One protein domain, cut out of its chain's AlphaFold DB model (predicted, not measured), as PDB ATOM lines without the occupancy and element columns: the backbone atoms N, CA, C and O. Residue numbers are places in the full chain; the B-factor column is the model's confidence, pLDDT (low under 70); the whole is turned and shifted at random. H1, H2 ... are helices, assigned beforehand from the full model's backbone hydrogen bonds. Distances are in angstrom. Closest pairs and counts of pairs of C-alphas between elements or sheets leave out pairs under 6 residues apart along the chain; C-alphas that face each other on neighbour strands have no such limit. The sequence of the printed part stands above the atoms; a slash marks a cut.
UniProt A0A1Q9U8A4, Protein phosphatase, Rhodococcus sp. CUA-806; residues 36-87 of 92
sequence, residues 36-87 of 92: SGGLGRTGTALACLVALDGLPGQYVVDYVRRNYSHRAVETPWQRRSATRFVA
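Overview. This is residues 36 to 87 of the 92 residues of the protein "Protein phosphatase" of Rhodococcus sp. CUA-806 (UniProt A0A1Q9U8A4). The longest helix, H1, has two short helices packed on it: H3 side by side with it and H2 crossing it steeply. The three centres make a triangle, and the links and two ends complete a small, compact body. The printed part has 52 residues with three named helices, H1, H2 and H3 in chain order, and no named strand; its class is all helix. The radius of gyration of the C-alphas is 9.4 A, and the spans are 28 by 21 by 14 A.

Arrangement. Begin with H1, residues 40 to 52. H3, residues 76 to 83, touches it at a shallow tilt of 22 degrees and runs the same way; the closest C-alphas are those of Cys 48 and Ala 82, 4.9 A apart. H2, residues 60 to 67, touches H1 and runs opposite ways at a steep tilt of 68 degrees, only just short of about perpendicular; look at Ala 47 and Val 60, whose C-alphas are the closest at 5.2 A. H2 and H3 touch and are about perpendicular at 84 degrees, with their closest C-alphas, Val 60 and Thr 83, 6.6 A apart. In H1, H2 and H3 every O i to N i+4 pair is within hydrogen-bond range.

Along the chain. Find C-alpha 40 at (171.601, 188.030, 174.577); from there H1 runs 18.5 A to C-alpha 52 at (182.014, 194.609, 160.813). H2 measures 10.7 A from first to last C-alpha. H3 measures 10.6 A and ends at C-alpha 83, at (173.300, 199.124, 165.518).

Size, cuts and confidence. The C-alphas of Ser 36 and Ala 87, the two farthest apart, are 29.3 A from each other. The printed part has no cut. Both links, residues 53 to 59 and 68 to 75, are short. The mean pLDDT of the printed part is 96.0, and no printed residue is under 70.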
ATOM      1  N   SER A  36     175.785 181.558 178.120       94.00
ATOM      2  CA  SER A  36     174.963 180.549 178.809       94.00
ATOM      3  C   SER A  36     173.593 180.299 178.163       94.00
ATOM      4  O   SER A  36     173.201 179.151 178.003       94.00
ATOM      5  N   GLY A  37     172.879 181.355 177.758       94.69
ATOM      6  CA  GLY A  37     171.572 181.231 177.098       94.69
ATOM      7  C   GLY A  37     171.577 181.319 175.568       94.69
ATOM      8  O   GLY A  37     170.515 181.233 174.968       94.69
ATOM      9  N   GLY A  38     172.717 181.580 174.925       96.62
ATOM     10  CA  GLY A  38     172.815 181.774 173.468       96.62
ATOM     11  C   GLY A  38     172.028 182.950 172.851       96.62
ATOM     12  O   GLY A  38     172.159 183.198 171.663       96.62
ATOM     13  N   LEU A  39     171.229 183.722 173.595       97.06
ATOM     14  CA  LEU A  39     170.349 184.748 173.001       97.06
ATOM     15  C   LEU A  39     170.899 186.178 173.110       97.06
ATOM     16  O   LEU A  39     171.048 186.862 172.094       97.06
ATOM     17  N   GLY A  40     171.211 186.642 174.322       97.06
ATOM     18  CA  GLY A  40     171.601 188.030 174.577       97.06
ATOM     19  C   GLY A  40     173.010 188.356 174.118       97.06
ATOM     20  O   GLY A  40     173.200 189.045 173.116       97.06
ATOM     21  N   ARG A  41     174.016 187.868 174.850       97.50
ATOM     22  CA  ARG A  41     175.429 188.192 174.589       97.50
ATOM     23  C   ARG A  41     175.902 187.602 173.261       97.50
ATOM     24  O   ARG A  41     176.469 188.336 172.458       97.50
ATOM     25  N   THR A  42     175.568 186.339 172.981       97.56
ATOM     26  CA  THR A  42     175.821 185.716 171.671       97.56
ATOM     27  C   THR A  42     175.157 186.493 170.541       97.56
ATOM     28  O   THR A  42     175.846 186.915 169.619       97.56
ATOM     29  N   GLY A  43     173.851 186.767 170.624       98.00
ATOM     30  CA  GLY A  43     173.153 187.521 169.582       98.00
ATOM     31  C   GLY A  43     173.728 188.922 169.368       98.00
ATOM     32  O   GLY A  43     173.851 189.373 168.233       98.00
ATOM     33  N   THR A  44     174.136 189.596 170.448       98.00
ATOM     34  CA  THR A  44     174.785 190.916 170.375       98.00
ATOM     35  C   THR A  44     176.136 190.827 169.673       98.00
ATOM     36  O   THR A  44     176.408 191.625 168.783       98.00
ATOM     37  N   ALA A  45     176.964 189.840 170.024       97.81
ATOM     38  CA  ALA A  45     178.257 189.622 169.386       97.81
ATOM     39  C   ALA A  45     178.126 189.286 167.897       97.81
ATOM     40  O   ALA A  45     178.831 189.880 167.086       97.81
ATOM     41  N   LEU A  46     177.173 188.426 167.529       98.12
ATOM     42  CA  LEU A  46     176.874 188.126 166.128       98.12
ATOM     43  C   LEU A  46     176.407 189.373 165.366       98.12
ATOM     44  O   LEU A  46     176.833 189.592 164.238       98.12
ATOM     45  N   ALA A  47     175.579 190.226 165.974       98.19
ATOM     46  CA  ALA A  47     175.096 191.440 165.317       98.19
ATOM     47  C   ALA A  47     176.225 192.461 165.104       98.19
ATOM     48  O   ALA A  47     176.315 193.074 164.044       98.19
ATOM     49  N   CYS A  48     177.123 192.609 166.079       97.44
ATOM     50  CA  CYS A  48     178.332 193.417 165.935       97.44
ATOM     51  C   CYS A  48     179.291 192.850 164.874       97.44
ATOM     52  O   CYS A  48     179.888 193.618 164.123       97.44
ATOM     53  N   LEU A  49     179.422 191.522 164.780       97.31
ATOM     54  CA  LEU A  49     180.232 190.859 163.755       97.31
ATOM     55  C   LEU A  49     179.683 191.132 162.347       97.31
ATOM     56  O   LEU A  49     180.435 191.521 161.464       97.31
ATOM     57  N   VAL A  50     178.365 191.028 162.167       97.06
ATOM     58  CA  VAL A  50     177.673 191.358 160.907       97.06
ATOM     59  C   VAL A  50     177.833 192.841 160.537       97.06
ATOM     60  O   VAL A  50     177.940 193.175 159.361       97.06
ATOM     61  N   ALA A  51     177.896 193.737 161.530       96.50
ATOM     62  CA  ALA A  51     178.217 195.145 161.292       96.50
ATOM     63  C   ALA A  51     179.647 195.326 160.747       96.50
ATOM     64  O   ALA A  51     179.858 196.117 159.831       96.50
ATOM     65  N   LEU A  52     180.627 194.597 161.301       95.44
ATOM     66  CA  LEU A  52     182.014 194.609 160.813       95.44
ATOM     67  C   LEU A  52     182.149 194.008 159.411       95.44
ATOM     68  O   LEU A  52     182.999 194.463 158.652       95.44
ATOM     69  N   ASP A  53     181.305 193.036 159.075       94.88
ATOM     70  CA  ASP A  53     181.225 192.414 157.748       94.88
ATOM     71  C   ASP A  53     180.543 193.318 156.694       94.88
ATOM     72  O   ASP A  53     180.436 192.970 155.523       94.88
ATOM     73  N   GLY A  54     180.102 194.518 157.090       93.75
ATOM     74  CA  GLY A  54     179.666 195.574 156.172       93.75
ATOM     75  C   GLY A  54     178.157 195.787 156.087       93.75
ATOM     76  O   GLY A  54     177.711 196.674 155.356       93.75
ATOM     77  N   LEU A  55     177.343 195.042 156.844       95.00
ATOM     78  CA  LEU A  55     175.905 195.301 156.866       95.00
ATOM     79  C   LEU A  55     175.598 196.566 157.700       95.00
ATOM     80  O   LEU A  55     176.049 196.673 158.843       95.00
ATOM     81  N   PRO A  56     174.788 197.519 157.191       90.69
ATOM     82  CA  PRO A  56     174.503 198.756 157.908       90.69
ATOM     83  C   PRO A  56     173.808 198.497 159.239       90.69
ATOM     84  O   PRO A  56     172.928 197.638 159.345       90.69
ATOM     85  N   GLY A  57     174.129 199.324 160.233       87.25
ATOM     86  CA  GLY A  57     173.692 199.157 161.618       87.25
ATOM     87  C   GLY A  57     172.186 198.962 161.822       87.25
ATOM     88  O   GLY A  57     171.783 198.232 162.722       87.25
ATOM     89  N   GLN A  58     171.329 199.540 160.979       84.12
ATOM     90  CA  GLN A  58     169.877 199.336 161.089       84.12
ATOM     91  C   GLN A  58     169.419 197.906 160.751       84.12
ATOM     92  O   GLN A  58     168.367 197.487 161.224       84.12
ATOM     93  N   TYR A  59     170.209 197.141 159.992       96.44
ATOM     94  CA  TYR A  59     169.835 195.814 159.494       96.44
ATOM     95  C   TYR A  59     170.499 194.654 160.249       96.44
ATOM     96  O   TYR A  59     170.057 193.512 160.127       96.44
ATOM     97  N   VAL A  60     171.530 194.915 161.060       98.06
ATOM     98  CA  VAL A  60     172.341 193.854 161.694       98.06
ATOM     99  C   VAL A  60     171.548 192.960 162.644       98.06
ATOM    100  O   VAL A  60     171.703 191.741 162.634       98.06
ATOM    101  N   VAL A  61     170.641 193.539 163.436       98.25
ATOM    102  CA  VAL A  61     169.813 192.762 164.373       98.25
ATOM    103  C   VAL A  61     168.789 191.921 163.621       98.25
ATOM    104  O   VAL A  61     168.543 190.779 163.998       98.25
ATOM    105  N   ASP A  62     168.219 192.462 162.547       98.19
ATOM    106  CA  ASP A  62     167.249 191.740 161.729       98.19
ATOM    107  C   ASP A  62     167.911 190.563 161.011       98.19
ATOM    108  O   ASP A  62     167.345 189.471 160.980       98.19
ATOM    109  N   TYR A  63     169.137 190.747 160.513       98.38
ATOM    110  CA  TYR A  63     169.927 189.668 159.930       98.38
ATOM    111  C   TYR A  63     170.164 188.537 160.934       98.38
ATOM    112  O   TYR A  63     169.856 187.382 160.643       98.38
ATOM    113  N   VAL A  64     170.645 188.846 162.141       98.44
ATOM    114  CA  VAL A  64     170.876 187.819 163.172       98.44
ATOM    115  C   VAL A  64     169.568 187.152 163.598       98.44
ATOM    116  O   VAL A  64     169.524 185.938 163.785       98.44
ATOM    117  N   ARG A  65     168.469 187.904 163.699       98.31
ATOM    118  CA  ARG A  65     167.171 187.324 164.071       98.31
ATOM    119  C   ARG A  65     166.610 186.368 163.029       98.31
ATOM    120  O   ARG A  65     165.956 185.397 163.399       98.31
ATOM    121  N   ARG A  66     166.878 186.629 161.752       98.50
ATOM    122  CA  ARG A  66     166.470 185.762 160.641       98.50
ATOM    123  C   ARG A  66     167.353 184.521 160.518       98.50
ATOM    124  O   ARG A  66     166.825 183.446 160.270       98.50
ATOM    125  N   ASN A  67     168.666 184.670 160.695       98.25
ATOM    126  CA  ASN A  67     169.635 183.622 160.350       98.25
ATOM    127  C   ASN A  67     170.141 182.802 161.545       98.25
ATOM    128  O   ASN A  67     170.700 181.729 161.347       98.25
ATOM    129  N   TYR A  68     169.967 183.292 162.774       98.00
ATOM    130  CA  TYR A  68     170.420 182.606 163.985       98.00
ATOM    131  C   TYR A  68     169.264 182.289 164.938       98.00
ATOM    132  O   TYR A  68     168.990 181.127 165.224       98.00
ATOM    133  N   SER A  69     168.569 183.311 165.443       98.06
ATOM    134  CA  SER A  69     167.437 183.119 166.356       98.06
ATOM    135  C   SER A  69     166.569 184.363 166.424       98.06
ATOM    136  O   SER A  69     167.057 185.439 166.765       98.06
ATOM    137  N   HIS A  70     165.257 184.213 166.226       97.94
ATOM    138  CA  HIS A  70     164.298 185.323 166.293       97.94
ATOM    139  C   HIS A  70     164.312 186.080 167.637       97.94
ATOM    140  O   HIS A  70     163.899 187.239 167.692       97.94
ATOM    141  N   ARG A  71     164.815 185.449 168.710       97.75
ATOM    142  CA  ARG A  71     164.945 186.023 170.064       97.75
ATOM    143  C   ARG A  71     166.315 186.635 170.355       97.75
ATOM    144  O   ARG A  71     166.527 187.132 171.456       97.75
ATOM    145  N   ALA A  72     167.250 186.582 169.409       98.00
ATOM    146  CA  ALA A  72     168.583 187.138 169.583       98.00
ATOM    147  C   ALA A  72     168.533 188.644 169.874       98.00
ATOM    148  O   ALA A  72     167.655 189.360 169.368       98.00
ATOM    149  N   VAL A  73     169.530 189.114 170.636       97.69
ATOM    150  CA  VAL A  73     169.639 190.507 171.102       97.69
ATOM    151  C   VAL A  73     168.454 190.844 172.014       97.69
ATOM    152  O   VAL A  73     167.416 191.344 171.571       97.69
ATOM    153  N   GLU A  74     168.611 190.522 173.298       97.31
ATOM    154  CA  GLU A  74     167.522 190.471 174.278       97.31
ATOM    155  C   GLU A  74     167.123 191.850 174.803       97.31
ATOM    156  O   GLU A  74     165.956 192.073 175.119       97.31
ATOM    157  N   THR A  75     168.069 192.790 174.892       97.44
ATOM    158  CA  THR A  75     167.813 194.083 175.538       97.44
ATOM    159  C   THR A  75     167.860 195.268 174.571       97.44
ATOM    160  O   THR A  75     168.596 195.256 173.576       97.44
ATOM    161  N   PRO A  76     167.125 196.361 174.861       96.88
ATOM    162  CA  PRO A  76     167.159 197.560 174.027       96.88
ATOM    163  C   PRO A  76     168.556 198.173 173.881       96.88
ATOM    164  O   PRO A  76     168.883 198.716 172.827       96.88
ATOM    165  N   TRP A  77     169.401 198.105 174.913       96.31
ATOM    166  CA  TRP A  77     170.758 198.655 174.845       96.31
ATOM    167  C   TRP A  77     171.746 197.732 174.123       96.31
ATOM    168  O   TRP A  77     172.638 198.250 173.456       96.31
ATOM    169  N   GLN A  78     171.557 196.408 174.160       97.00
ATOM    170  CA  GLN A  78     172.266 195.477 173.270       97.00
ATOM    171  C   GLN A  78     171.976 195.804 171.804       97.00
ATOM    172  O   GLN A  78     172.904 195.982 171.017       97.00
ATOM    173  N   ARG A  79     170.694 196.000 171.459       96.94
ATOM    174  CA  ARG A  79     170.288 196.445 170.117       96.94
ATOM    175  C   ARG A  79     170.966 197.760 169.744       96.94
ATOM    176  O   ARG A  79     171.594 197.826 168.694       96.94
ATOM    177  N   ARG A  80     170.881 198.789 170.596       95.69
ATOM    178  CA  ARG A  80     171.512 200.094 170.318       95.69
ATOM    179  C   ARG A  80     173.019 199.976 170.098       95.69
ATOM    180  O   ARG A  80     173.524 200.582 169.158       95.69
ATOM    181  N   SER A  81     173.711 199.207 170.936       94.75
ATOM    182  CA  SER A  81     175.152 198.977 170.815       94.75
ATOM    183  C   SER A  81     175.497 198.309 169.484       94.75
ATOM    184  O   SER A  81     176.319 198.848 168.751       94.75
ATOM    185  N   ALA A  82     174.798 197.233 169.112       96.50
ATOM    186  CA  ALA A  82     175.011 196.549 167.836       96.50
ATOM    187  C   ALA A  82     174.746 197.460 166.626       96.50
ATOM    188  O   ALA A  82     175.563 197.537 165.713       96.50
ATOM    189  N   THR A  83     173.648 198.224 166.637       95.94
ATOM    190  CA  THR A  83     173.300 199.124 165.518       95.94
ATOM    191  C   THR A  83     174.258 200.300 165.331       95.94
ATOM    192  O   THR A  83     174.221 200.964 164.303       95.94
ATOM    193  N   ARG A  84     175.095 200.595 166.331       94.75
ATOM    194  CA  ARG A  84     176.070 201.696 166.312       94.75
ATOM    195  C   ARG A  84     177.508 201.186 166.377       94.75
ATOM    196  O   ARG A  84     178.412 201.961 166.670       94.75
ATOM    197  N   PHE A  85     177.705 199.885 166.167       95.06
ATOM    198  CA  PHE A  85     178.986 199.236 166.405       95.06
ATOM    199  C   PHE A  85     180.073 199.701 165.433       95.06
ATOM    200  O   PHE A  85     181.213 199.926 165.828       95.06
ATOM    201  N   VAL A  86     179.692 199.898 164.172       92.31
ATOM    202  CA  VAL A  86     180.512 200.548 163.151       92.31
ATOM    203  C   VAL A  86     179.861 201.888 162.834       92.31
ATOM    204  O   VAL A  86     178.645 201.962 162.640       92.31
ATOM    205  N   ALA A  87     180.656 202.960 162.829       80.25
ATOM    206  CA  ALA A  87     180.168 204.266 162.412       80.25
ATOM    207  C   ALA A  87     179.706 204.184 160.948       80.25
ATOM    208  O   ALA A  87     180.393 203.544 160.148       80.25
TER     209      ALA A  87